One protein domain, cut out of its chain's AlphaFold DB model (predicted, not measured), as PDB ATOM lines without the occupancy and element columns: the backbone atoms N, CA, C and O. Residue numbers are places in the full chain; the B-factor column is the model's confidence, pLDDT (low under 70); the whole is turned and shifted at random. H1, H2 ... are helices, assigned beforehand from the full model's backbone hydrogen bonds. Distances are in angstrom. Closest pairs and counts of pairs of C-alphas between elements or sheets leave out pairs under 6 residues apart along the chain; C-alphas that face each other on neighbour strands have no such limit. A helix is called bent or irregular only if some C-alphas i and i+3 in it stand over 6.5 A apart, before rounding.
ATOM      1  N   ALA A   2     120.347 156.790  67.883       73.12
ATOM      2  CA  ALA A   2     119.775 157.764  68.830       73.12
ATOM      3  C   ALA A   2     120.389 157.699  70.248       73.12
ATOM      4  O   ALA A   2     120.808 158.722  70.779       73.12
ATOM      5  N   ALA A   3     120.547 156.498  70.818       76.94
ATOM      6  CA  ALA A   3     121.204 156.315  72.119       76.94
ATOM      7  C   ALA A   3     122.671 156.787  72.119       76.94
ATOM      8  O   ALA A   3     123.126 157.443  73.047       76.94
ATOM      9  N   TYR A   4     123.403 156.519  71.038       77.56
ATOM     10  CA  TYR A   4     124.791 156.949  70.888       77.56
ATOM     11  C   TYR A   4     124.919 158.471  70.691       77.56
ATOM     12  O   TYR A   4     125.795 159.102  71.279       77.56
ATOM     13  N   ALA A   5     124.002 159.086  69.938       74.50
ATOM     14  CA  ALA A   5     123.921 160.538  69.800       74.50
ATOM     15  C   ALA A   5     123.640 161.217  71.150       74.50
ATOM     16  O   ALA A   5     124.263 162.228  71.469       74.50
ATOM     17  N   PHE A   6     122.773 160.623  71.977       77.75
ATOM     18  CA  PHE A   6     122.522 161.088  73.340       77.75
ATOM     19  C   PHE A   6     123.784 161.012  74.218       77.75
ATOM     20  O   PHE A   6     124.128 161.994  74.880       77.75
ATOM     21  N   ILE A   7     124.524 159.897  74.152       78.50
ATOM     22  CA  ILE A   7     125.813 159.735  74.849       78.50
ATOM     23  C   ILE A   7     126.816 160.808  74.400       78.50
ATOM     24  O   ILE A   7     127.492 161.401  75.237       78.50
ATOM     25  N   CYS A   8     126.878 161.122  73.104       76.62
ATOM     26  CA  CYS A   8     127.772 162.157  72.573       76.62
ATOM     27  C   CYS A   8     127.356 163.585  72.962       76.62
ATOM     28  O   CYS A   8     128.215 164.460  73.092       76.62
ATOM     29  N   TYR A   9     126.059 163.839  73.153       80.81
ATOM     30  CA  TYR A   9     125.543 165.164  73.507       80.81
ATOM     31  C   TYR A   9     125.769 165.484  74.996       80.81
ATOM     32  O   TYR A   9     126.185 166.598  75.339       80.81
ATOM     33  N   PHE A  10     125.595 164.491  75.879       83.69
ATOM     34  CA  PHE A  10     125.757 164.636  77.333       83.69
ATOM     35  C   PHE A  10     126.760 163.647  77.955       83.69
ATOM     36  O   PHE A  10     126.445 162.985  78.948       83.69
ATOM     37  N   PRO A  11     128.008 163.558  77.472       79.94
ATOM     38  CA  PRO A  11     128.904 162.494  77.911       79.94
ATOM     39  C   PRO A  11     129.352 162.662  79.370       79.94
ATOM     40  O   PRO A  11     129.611 161.687  80.068       79.94
ATOM     41  N   ARG A  12     129.375 163.905  79.870       85.12
ATOM     42  CA  ARG A  12     129.661 164.202  81.281       85.12
ATOM     43  C   ARG A  12     128.603 163.612  82.208       85.12
ATOM     44  O   ARG A  12     128.937 163.105  83.270       85.12
ATOM     45  N   LEU A  13     127.338 163.673  81.792       82.62
ATOM     46  CA  LEU A  13     126.220 163.135  82.557       82.62
ATOM     47  C   LEU A  13     126.288 161.608  82.564       82.62
ATOM     48  O   LEU A  13     126.158 161.015  83.620       82.62
ATOM     49  N   VAL A  14     126.615 160.974  81.438       83.56
ATOM     50  CA  VAL A  14     126.791 159.511  81.374       83.56
ATOM     51  C   VAL A  14     127.910 159.014  82.300       83.56
ATOM     52  O   VAL A  14     127.747 157.973  82.927       83.56
ATOM     53  N   LEU A  15     129.020 159.750  82.423       83.88
ATOM     54  CA  LEU A  15     130.148 159.347  83.276       83.88
ATOM     55  C   LEU A  15     129.930 159.663  84.764       83.88
ATOM     56  O   LEU A  15     130.318 158.871  85.617       83.88
ATOM     57  N   LEU A  16     129.310 160.801  85.093       88.00
ATOM     58  CA  LEU A  16     129.160 161.254  86.482       88.00
ATOM     59  C   LEU A  16     127.848 160.802  87.138       88.00
ATOM     60  O   LEU A  16     127.815 160.609  88.352       88.00
ATOM     61  N   LEU A  17     126.770 160.619  86.368       88.75
ATOM     62  CA  LEU A  17     125.450 160.276  86.908       88.75
ATOM     63  C   LEU A  17     125.420 158.909  87.602       88.75
ATOM     64  O   LEU A  17     124.881 158.856  88.704       88.75
ATOM     65  N   PRO A  18     126.014 157.822  87.068       88.88
ATOM     66  CA  PRO A  18     126.024 156.538  87.767       88.88
ATOM     67  C   PRO A  18     126.695 156.630  89.141       88.88
ATOM     68  O   PRO A  18     126.200 156.071  90.115       88.88
ATOM     69  N   HIS A  19     127.790 157.387  89.242       89.31
ATOM     70  CA  HIS A  19     128.493 157.608  90.507       89.31
ATOM     71  C   HIS A  19     127.655 158.452  91.470       89.31
ATOM     72  O   HIS A  19     127.530 158.095  92.639       89.31
ATOM     73  N   ALA A  20     127.025 159.522  90.977       90.00
ATOM     74  CA  ALA A  20     126.134 160.357  91.776       90.00
ATOM     75  C   ALA A  20     124.913 159.579  92.297       90.00
ATOM     76  O   ALA A  20     124.526 159.765  93.447       90.00
ATOM     77  N   VAL A  21     124.334 158.681  91.491       89.69
ATOM     78  CA  VAL A  21     123.214 157.820  91.901       89.69
ATOM     79  C   VAL A  21     123.655 156.838  92.983       89.69
ATOM     80  O   VAL A  21     123.008 156.767  94.024       89.69
ATOM     81  N   VAL A  22     124.767 156.123  92.786       88.88
ATOM     82  CA  VAL A  22     125.278 155.165  93.784       88.88
ATOM     83  C   VAL A  22     125.626 155.872  95.094       88.88
ATOM     84  O   VAL A  22     125.199 155.427  96.157       88.88
ATOM     85  N   LEU A  23     126.338 157.001  95.032       89.62
ATOM     86  CA  LEU A  23     126.647 157.808  96.215       89.62
ATOM     87  C   LEU A  23     125.382 158.356  96.874       89.62
ATOM     88  O   LEU A  23     125.277 158.316  98.093       89.62
ATOM     89  N   GLY A  24     124.404 158.819  96.095       87.81
ATOM     90  CA  GLY A  24     123.124 159.300  96.611       87.81
ATOM     91  C   GLY A  24     122.359 158.215  97.368       87.81
ATOM     92  O   GLY A  24     121.899 158.462  98.480       87.81
ATOM     93  N   VAL A  25     122.288 157.001  96.813       87.75
ATOM     94  CA  VAL A  25     121.657 155.845  97.469       87.75
ATOM     95  C   VAL A  25     122.411 155.465  98.741       87.75
ATOM     96  O   VAL A  25     121.782 155.311  99.784       87.75
ATOM     97  N   LEU A  26     123.742 155.368  98.680       87.31
ATOM     98  CA  LEU A  26     124.582 155.045  99.837       87.31
ATOM     99  C   LEU A  26     124.519 156.117 100.930       87.31
ATOM    100  O   LEU A  26     124.610 155.801 102.109       87.31
ATOM    101  N   LEU A  27     124.379 157.392 100.584       86.81
ATOM    102  CA  LEU A  27     124.219 158.446 101.582       86.81
ATOM    103  C   LEU A  27     122.812 158.407 102.184       86.81
ATOM    104  O   LEU A  27     122.679 158.455 103.402       86.81
ATOM    105  N   ALA A  28     121.771 158.238 101.366       85.50
ATOM    106  CA  ALA A  28     120.387 158.153 101.837       85.50
ATOM    107  C   ALA A  28     120.130 156.927 102.732       85.50
ATOM    108  O   ALA A  28     119.335 156.998 103.668       85.50
ATOM    109  N   SER A  29     120.810 155.806 102.478       82.00
ATOM    110  CA  SER A  29     120.696 154.581 103.277       82.00
ATOM    111  C   SER A  29     121.621 154.550 104.500       82.00
ATOM    112  O   SER A  29     121.594 153.569 105.250       82.00
ATOM    113  N   HIS A  30     122.427 155.596 104.728       83.06
ATOM    114  CA  HIS A  30     123.415 155.613 105.801       83.06
ATOM    115  C   HIS A  30     122.742 155.537 107.191       83.06
ATOM    116  O   HIS A  30     121.803 156.295 107.470       83.06
ATOM    117  N   PRO A  31     123.230 154.678 108.113       78.19
ATOM    118  CA  PRO A  31     122.588 154.448 109.412       78.19
ATOM    119  C   PRO A  31     122.393 155.716 110.259       78.19
ATOM    120  O   PRO A  31     121.410 155.825 110.989       78.19
ATOM    121  N   SER A  32     123.294 156.699 110.136       76.62
ATOM    122  CA  SER A  32     123.210 157.966 110.883       76.62
ATOM    123  C   SER A  32     122.054 158.874 110.449       76.62
ATOM    124  O   SER A  32     121.642 159.732 111.224       76.62
ATOM    125  N   ALA A  75     109.746 140.505  82.764       91.19
ATOM    126  CA  ALA A  75     110.855 141.459  82.726       91.19
ATOM    127  C   ALA A  75     111.049 142.232  84.047       91.19
ATOM    128  O   ALA A  75     112.182 142.488  84.455       91.19
ATOM    129  N   VAL A  76     109.960 142.612  84.726       93.69
ATOM    130  CA  VAL A  76     110.018 143.293  86.031       93.69
ATOM    131  C   VAL A  76     110.480 142.334  87.124       93.69
ATOM    132  O   VAL A  76     111.288 142.738  87.957       93.69
ATOM    133  N   SER A  77     110.015 141.081  87.119       92.25
ATOM    134  CA  SER A  77     110.466 140.060  88.074       92.25
ATOM    135  C   SER A  77     111.959 139.790  87.923       92.25
ATOM    136  O   SER A  77     112.690 139.900  88.904       92.25
ATOM    137  N   ASP A  78     112.428 139.554  86.696       93.38
ATOM    138  CA  ASP A  78     113.846 139.325  86.403       93.38
ATOM    139  C   ASP A  78     114.698 140.533  86.827       93.38
ATOM    140  O   ASP A  78     115.750 140.390  87.449       93.38
ATOM    141  N   GLY A  79     114.223 141.750  86.538       89.69
ATOM    142  CA  GLY A  79     114.882 142.985  86.962       89.69
ATOM    143  C   GLY A  79     114.962 143.128  88.486       89.69
ATOM    144  O   GLY A  79     116.004 143.524  89.011       89.69
ATOM    145  N   CYS A  80     113.889 142.782  89.202       90.19
ATOM    146  CA  CYS A  80     113.857 142.766  90.663       90.19
ATOM    147  C   CYS A  80     114.809 141.715  91.241       90.19
ATOM    148  O   CYS A  80     115.569 142.041  92.151       90.19
ATOM    149  N   ASP A  81     114.826 140.497  90.699       92.62
ATOM    150  CA  ASP A  81     115.711 139.422  91.160       92.62
ATOM    151  C   ASP A  81     117.186 139.796  90.989       92.62
ATOM    152  O   ASP A  81     117.994 139.598  91.902       92.62
ATOM    153  N   VAL A  82     117.540 140.427  89.863       91.06
ATOM    154  CA  VAL A  82     118.880 140.991  89.649       91.06
ATOM    155  C   VAL A  82     119.164 142.111  90.653       91.06
ATOM    156  O   VAL A  82     120.230 142.129  91.267       91.06
ATOM    157  N   ALA A  83     118.225 143.036  90.865       87.69
ATOM    158  CA  ALA A  83     118.417 144.161  91.779       87.69
ATOM    159  C   ALA A  83     118.629 143.712  93.235       87.69
ATOM    160  O   ALA A  83     119.512 144.243  93.914       87.69
ATOM    161  N   VAL A  84     117.874 142.713  93.708       88.81
ATOM    162  CA  VAL A  84     117.943 142.187  95.084       88.81
ATOM    163  C   VAL A  84     119.342 141.674  95.433       88.81
ATOM    164  O   VAL A  84     119.775 141.839  96.572       88.81
ATOM    165  N   GLN A  85     120.100 141.151  94.464       88.75
ATOM    166  CA  GLN A  85     121.489 140.719  94.681       88.75
ATOM    167  C   GLN A  85     122.419 141.878  95.071       88.75
ATOM    168  O   GLN A  85     123.393 141.678  95.801       88.75
ATOM    169  N   PHE A  86     122.117 143.099  94.621       85.75
ATOM    170  CA  PHE A  86     122.931 144.287  94.881       85.75
ATOM    171  C   PHE A  86     122.489 145.076  96.118       85.75
ATOM    172  O   PHE A  86     123.289 145.826  96.682       85.75
ATOM    173  N   VAL A  87     121.247 144.887  96.583       86.69
ATOM    174  CA  VAL A  87     120.684 145.596  97.747       86.69
ATOM    175  C   VAL A  87     121.583 145.516  98.993       86.69
ATOM    176  O   VAL A  87     121.857 146.578  99.555       86.69
ATOM    177  N   PRO A  88     122.133 144.352  99.408       85.38
ATOM    178  CA  PRO A  88     122.948 144.260 100.626       85.38
ATOM    179  C   PRO A  88     124.195 145.152 100.613       85.38
ATOM    180  O   PRO A  88     124.633 145.626 101.665       85.38
ATOM    181  N   TYR A  89     124.763 145.398  99.428       85.12
ATOM    182  CA  TYR A  89     125.926 146.267  99.251       85.12
ATOM    183  C   TYR A  89     125.562 147.752  99.327       85.12
ATOM    184  O   TYR A  89     126.421 148.561  99.674       85.12
ATOM    185  N   LEU A  90     124.302 148.104  99.057       83.62
ATOM    186  CA  LEU A  90     123.781 149.473  99.068       83.62
ATOM    187  C   LEU A  90     123.119 149.870 100.403       83.62
ATOM    188  O   LEU A  90     122.935 151.059 100.656       83.62
ATOM    189  N   THR A  91     122.767 148.911 101.270       82.25
ATOM    190  CA  THR A  91     122.031 149.147 102.534       82.25
ATOM    191  C   THR A  91     122.870 149.006 103.810       82.25
ATOM    192  O   THR A  91     122.307 148.816 104.888       82.25
ATOM    193  N   TYR A  92     124.204 149.080 103.720       82.31
ATOM    194  CA  TYR A  92     125.137 148.885 104.853       82.31
ATOM    195  C   TYR A  92     124.965 147.548 105.586       82.31
ATOM    196  O   TYR A  92     125.361 147.401 106.740       82.31
ATOM    197  N   SER A  93     124.379 146.553 104.919       82.50
ATOM    198  CA  SER A  93     124.200 145.202 105.460       82.50
ATOM    199  C   SER A  93     125.437 144.325 105.235       82.50
ATOM    200  O   SER A  93     125.534 143.235 105.787       82.50
ATOM    201  N   SER A  94     126.387 144.808 104.429       85.25
ATOM    202  CA  SER A  94     127.630 144.138 104.064       85.25
ATOM    203  C   SER A  94     128.845 144.918 104.589       85.25
ATOM    204  O   SER A  94     128.850 146.150 104.527       85.25
ATOM    205  N   PRO A  95     129.920 144.244 105.043       85.31
ATOM    206  CA  PRO A  95     131.149 144.920 105.475       85.31
ATOM    207  C   PRO A  95     131.836 145.692 104.335       85.31
ATOM    208  O   PRO A  95     132.607 146.617 104.585       85.31
ATOM    209  N   TYR A  96     131.534 145.351 103.077       86.75
ATOM    210  CA  TYR A  96     132.118 145.985 101.896       86.75
ATOM    211  C   TYR A  96     131.489 147.343 101.548       86.75
ATOM    212  O   TYR A  96     132.075 148.095 100.774       86.75
ATOM    213  N   THR A  97     130.337 147.707 102.126       88.19
ATOM    214  CA  THR A  97     129.625 148.950 101.777       88.19
ATOM    215  C   THR A  97     130.472 150.206 102.012       88.19
ATOM    216  O   THR A  97     130.482 151.102 101.172       88.19
ATOM    217  N   ASN A  98     131.260 150.259 103.091       85.69
ATOM    218  CA  ASN A  98     132.144 151.400 103.369       85.69
ATOM    219  C   ASN A  98     133.311 151.509 102.368       85.69
ATOM    220  O   ASN A  98     133.745 152.612 102.022       85.69
ATOM    221  N   LEU A  99     133.807 150.372 101.866       88.75
ATOM    222  CA  LEU A  99     134.810 150.348 100.798       88.75
ATOM    223  C   LEU A  99     134.206 150.831  99.478       88.75
ATOM    224  O   LEU A  99     134.826 151.622  98.780       88.75
ATOM    225  N   ILE A 100     132.974 150.423  99.172       89.62
ATOM    226  CA  ILE A 100     132.254 150.878  97.977       89.62
ATOM    227  C   ILE A 100     131.974 152.386  98.053       89.62
ATOM    228  O   ILE A 100     132.176 153.086  97.065       89.62
ATOM    229  N   LEU A 101     131.577 152.905  99.219       89.12
ATOM    230  CA  LEU A 101     131.377 154.339  99.446       89.12
ATOM    231  C   LEU A 101     132.676 155.128  99.240       89.12
ATOM    232  O   LEU A 101     132.694 156.095  98.483       89.12
ATOM    233  N   SER A 102     133.763 154.726  99.908       90.31
ATOM    234  CA  SER A 102     135.054 155.419  99.806       90.31
ATOM    235  C   SER A 102     135.630 155.342  98.393       90.31
ATOM    236  O   SER A 102     136.043 156.367  97.853       90.31
ATOM    237  N   PHE A 103     135.577 154.171  97.756       92.12
ATOM    238  CA  PHE A 103     135.967 154.002  96.359       92.12
ATOM    239  C   PHE A 103     135.114 154.865  95.425       92.12
ATOM    240  O   PHE A 103     135.670 155.567  94.587       92.12
ATOM    241  N   GLY A 104     133.790 154.864  95.596       91.62
ATOM    242  CA  GLY A 104     132.862 155.684  94.817       91.62
ATOM    243  C   GLY A 104     133.097 157.185  94.991       91.62
ATOM    244  O   GLY A 104     133.000 157.940  94.029       91.62
ATOM    245  N   LEU A 105     133.455 157.629  96.199       92.94
ATOM    246  CA  LEU A 105     133.768 159.029  96.482       92.94
ATOM    247  C   LEU A 105     135.098 159.439  95.840       92.94
ATOM    248  O   LEU A 105     135.165 160.470  95.172       92.94
ATOM    249  N   VAL A 106     136.145 158.627  96.014       94.25
ATOM    250  CA  VAL A 106     137.467 158.878  95.422       94.25
ATOM    251  C   VAL A 106     137.381 158.855  93.898       94.25
ATOM    252  O   VAL A 106     137.910 159.760  93.253       94.25
ATOM    253  N   SER A 107     136.683 157.878  93.314       92.12
ATOM    254  CA  SER A 107     136.501 157.792  91.864       92.12
ATOM    255  C   SER A 107     135.688 158.970  91.331       92.12
ATOM    256  O   SER A 107     136.097 159.587  90.350       92.12
ATOM    257  N   PHE A 108     134.603 159.367  92.005       91.62
ATOM    258  CA  PHE A 108     133.824 160.547  91.626       91.62
ATOM    259  C   PHE A 108     134.671 161.823  91.646       91.62
ATOM    260  O   PHE A 108     134.672 162.570  90.667       91.62
ATOM    261  N   LEU A 109     135.446 162.046  92.710       92.31
ATOM    262  CA  LEU A 109     136.327 163.211  92.829       92.31
ATOM    263  C   LEU A 109     137.453 163.206  91.786       92.31
ATOM    264  O   LEU A 109     137.748 164.255  91.217       92.31
ATOM    265  N   ALA A 110     138.044 162.046  91.487       90.31
ATOM    266  CA  ALA A 110     139.077 161.903  90.461       90.31
ATOM    267  C   ALA A 110     138.535 162.101  89.032       90.31
ATOM    268  O   ALA A 110     139.236 162.626  88.165       90.31
ATOM    269  N   MET A 111     137.274 161.733  88.782       88.12
ATOM    270  CA  MET A 111     136.641 161.893  87.471       88.12
ATOM    271  C   MET A 111     136.335 163.357  87.129       88.12
ATOM    272  O   MET A 111     136.350 163.714  85.954       88.12
ATOM    273  N   ILE A 112     136.110 164.233  88.114       88.25
ATOM    274  CA  ILE A 112     135.811 165.660  87.882       88.25
ATOM    275  C   ILE A 112     136.911 166.389  87.079       88.25
ATOM    276  O   ILE A 112     136.580 166.995  86.054       88.25
ATOM    277  N   PRO A 113     138.203 166.366  87.473       88.38
ATOM    278  CA  PRO A 113     139.257 167.003  86.684       88.38
ATOM    279  C   PRO A 113     139.466 166.292  85.343       88.38
ATOM    280  O   PRO A 113     139.604 166.963  84.321       88.38
ATOM    281  N   LEU A 114     139.403 164.957  85.312       85.44
ATOM    282  CA  LEU A 114     139.603 164.171  84.091       85.44
ATOM    283  C   LEU A 114     138.576 164.527  83.001       85.44
ATOM    284  O   LEU A 114     138.926 164.715  81.836       85.44
ATOM    285  N   VAL A 115     137.314 164.703  83.402       86.44
ATOM    286  CA  VAL A 115     136.197 165.088  82.527       86.44
ATOM    287  C   VAL A 115     136.345 166.509  81.964       86.44
ATOM    288  O   VAL A 115     135.773 166.825  80.917       86.44
ATOM    289  N   ASN A 116     137.112 167.373  82.629       84.00
ATOM    290  CA  ASN A 116     137.383 168.729  82.157       84.00
ATOM    291  C   ASN A 116     138.663 168.833  81.319       84.00
ATOM    292  O   ASN A 116     138.714 169.675  80.427       84.00
ATOM    293  N   MET A 117     139.670 167.987  81.565       85.38
ATOM    294  CA  MET A 117     140.907 167.977  80.772       85.38
ATOM    295  C   MET A 117     140.722 167.332  79.397       85.38
ATOM    296  O   MET A 117     141.358 167.744  78.430       85.38
ATOM    297  N   ILE A 118     139.850 166.327  79.297       82.00
ATOM    298  CA  ILE A 118     139.617 165.612  78.044       82.00
ATOM    299  C   ILE A 118     138.467 166.285  77.279       82.00
ATOM    300  O   ILE A 118     137.403 166.533  77.855       82.00
ATOM    301  N   PRO A 119     138.602 166.546  75.965       86.50
ATOM    302  CA  PRO A 119     137.494 167.002  75.131       86.50
ATOM    303  C   PRO A 119     136.505 165.848  74.890       86.50
ATOM    304  O   PRO A 119     136.432 165.296  73.794       86.50
ATOM    305  N   ILE A 120     135.725 165.472  75.913       83.19
ATOM    306  CA  ILE A 120     134.965 164.210  75.909       83.19
ATOM    307  C   ILE A 120     133.979 164.110  74.739       83.19
ATOM    308  O   ILE A 120     133.751 163.033  74.198       83.19
ATOM    309  N   ARG A 121     133.402 165.230  74.292       84.44
ATOM    310  CA  ARG A 121     132.517 165.226  73.116       84.44
ATOM    311  C   ARG A 121     133.243 164.732  71.865       84.44
ATOM    312  O   ARG A 121     132.696 163.915  71.134       84.44
ATOM    313  N   ALA A 122     134.472 165.201  71.652       82.44
ATOM    314  CA  ALA A 122     135.295 164.779  70.528       82.44
ATOM    315  C   ALA A 122     135.737 163.323  70.694       82.44
ATOM    316  O   ALA A 122     135.641 162.558  69.742       82.44
ATOM    317  N   THR A 123     136.146 162.911  71.897       84.38
ATOM    318  CA  THR A 123     136.573 161.523  72.120       84.38
ATOM    319  C   THR A 123     135.421 160.542  71.953       84.38
ATOM    320  O   THR A 123     135.596 159.552  71.258       84.38
ATOM    321  N   CYS A 124     134.240 160.817  72.517       83.69
ATOM    322  CA  CYS A 124     133.059 159.981  72.312       83.69
ATOM    323  C   CYS A 124     132.733 159.889  70.826       83.69
ATOM    324  O   CYS A 124     132.634 158.777  70.329       83.69
ATOM    325  N   LEU A 125     132.668 161.026  70.119       84.38
ATOM    326  CA  LEU A 125     132.389 161.075  68.684       84.38
ATOM    327  C   LEU A 125     133.388 160.245  67.873       84.38
ATOM    328  O   LEU A 125     132.959 159.430  67.062       84.38
ATOM    329  N   VAL A 126     134.692 160.417  68.104       86.56
ATOM    330  CA  VAL A 126     135.742 159.668  67.398       86.56
ATOM    331  C   VAL A 126     135.643 158.183  67.722       86.56
ATOM    332  O   VAL A 126     135.592 157.376  66.801       86.56
ATOM    333  N   ILE A 127     135.549 157.817  69.004       87.19
ATOM    334  CA  ILE A 127     135.535 156.417  69.444       87.19
ATOM    335  C   ILE A 127     134.373 155.646  68.831       87.19
ATOM    336  O   ILE A 127     134.584 154.521  68.398       87.19
ATOM    337  N   GLY A 128     133.162 156.198  68.770       83.44
ATOM    338  CA  GLY A 128     132.056 155.447  68.175       83.44
ATOM    339  C   GLY A 128     131.854 155.675  66.680       83.44
ATOM    340  O   GLY A 128     131.156 154.868  66.080       83.44
ATOM    341  N   LEU A 129     132.475 156.680  66.045       85.75
ATOM    342  CA  LEU A 129     132.574 156.726  64.574       85.75
ATOM    343  C   LEU A 129     133.669 155.796  64.037       85.75
ATOM    344  O   LEU A 129     133.558 155.324  62.907       85.75
ATOM    345  N   LEU A 130     134.697 155.508  64.834       87.00
ATOM    346  CA  LEU A 130     135.841 154.694  64.432       87.00
ATOM    347  C   LEU A 130     135.447 153.279  63.978       87.00
ATOM    348  O   LEU A 130     135.886 152.899  62.896       87.00
ATOM    349  N   PRO A 131     134.585 152.517  64.686       87.44
ATOM    350  CA  PRO A 131     134.106 151.229  64.199       87.44
ATOM    351  C   PRO A 131     133.449 151.344  62.828       87.44
ATOM    352  O   PRO A 131     133.818 150.596  61.934       87.44
ATOM    353  N   PHE A 132     132.562 152.328  62.624       87.00
ATOM    354  CA  PHE A 132     131.910 152.532  61.327       87.00
ATOM    355  C   PHE A 132     132.915 152.866  60.233       87.00
ATOM    356  O   PHE A 132     132.801 152.341  59.131       87.00
ATOM    357  N   PHE A 133     133.903 153.708  60.538       87.44
ATOM    358  CA  PHE A 133     134.954 154.068  59.598       87.44
ATOM    359  C   PHE A 133     135.807 152.854  59.215       87.44
ATOM    360  O   PHE A 133     136.042 152.636  58.030       87.44
ATOM    361  N   VAL A 134     136.218 152.034  60.186       87.12
ATOM    362  CA  VAL A 134     137.055 150.840  59.973       87.12
ATOM    363  C   VAL A 134     136.291 149.719  59.264       87.12
ATOM    364  O   VAL A 134     136.863 149.015  58.435       87.12
ATOM    365  N   THR A 135     134.996 149.551  59.541       88.56
ATOM    366  CA  THR A 135     134.159 148.535  58.881       88.56
ATOM    367  C   THR A 135     133.610 148.983  57.530       88.56
ATOM    368  O   THR A 135     132.923 148.214  56.864       88.56
ATOM    369  N   HIS A 136     133.844 150.231  57.122       91.56
ATOM    370  CA  HIS A 136     133.297 150.741  55.873       91.56
ATOM    371  C   HIS A 136     134.017 150.104  54.668       91.56
ATOM    372  O   HIS A 136     135.250 150.123  54.625       91.56
TER     373      HIS A 136
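What this domain is: This is residues 2 to 32 and 75 to 136 of the 320 residues of the protein "Aspartyl proteinase" of Ganoderma boninense (UniProt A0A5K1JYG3). Picture a wide, open U: two long helices, H2 and H4, run side by side and opposite ways as its base, H3 makes one arm, and H1 with H5 makes the other. Residues 75 to 87 of H3 stick out free at one end, and residues 129 to 136, of which 129 to 134 belong to H5, at the other. The printed part has 93 residues with five named helices, in the order H1, H2, H3, H4, H5, and no named strand; the class is all helix. The whole is loose, with a radius of gyration of the C-alphas of 17.2 A, and flat, spanning 51 by 37 by 18 A.

How they stand to each other: Begin with H1, residues 2 to 9, and H2, residues 11 to 28; they are close but not clearly touching, the closest C-alphas, of Ile 7 and Val 14, being 6.6 A apart, and about perpendicular at 90 degrees. H2 is the hub, touching three other helices. H3, residues 75 to 90, only just touches H2, with 3 pairs of C-alphas within 8 A, through Leu 90 alone; the C-alphas of Leu 26 and Leu 90 are the closest, 5.7 A. H4, residues 97 to 117, touches H2 at a shallow tilt of 26 degrees, opposite ways; look at His 19 and Phe 108, the closest C-alphas, at 6.2 A. H3 and H4 only just touch, with 3 pairs within 8 A, the closest C-alphas being those of Tyr 89 and Thr 97, 5.2 A, and are about perpendicular at 80 degrees. H5, residues 120 to 134, touches H1 at a steep tilt of 42 degrees, opposite ways, closest at the C-alphas of Cys 8 and Arg 121, 5.7 A. H5 touches H2 with residues 120 to 124 alone, closest at the C-alphas of Pro 11 and Arg 121, 6.6 A. H4 and H5 meet only through their link, while H3 is apart from H1 and H5. In H1 every O i to N i+4 pair is within hydrogen-bond range; the counts are 12 of 14 in H2, 8 of 12 in H3, 15 of 17 in H4 and 9 of 11 in H5.

Where its parts are: Find C-alpha 2 at (119.775, 157.764, 68.830), where H1 begins. H2 runs 25.8 A and is only just irregular, C-alphas 15 and 18 being 6.7 A apart. H3 begins at C-alpha 75, (110.855, 141.459, 82.726), and runs 22.3 A; it is irregular, C-alphas 85 and 88 being 7.1 A apart. H4 runs 30.5 A, and H5 runs 20.9 A to C-alpha 134 at (137.055, 150.840, 59.973).

The domain as a whole: The C-alphas of Ser 32 and His 136 are the two farthest apart, 56.4 A. Residues 33 to 74 are not printed, and C-alphas 32 and 75 are 34.9 A apart across the cut. Of the links that are printed whole, H1 to H2 and H4 to H5 are tight and H3 to H4 is short. The mean pLDDT of the printed part is 86.2, and no printed residue is under 70.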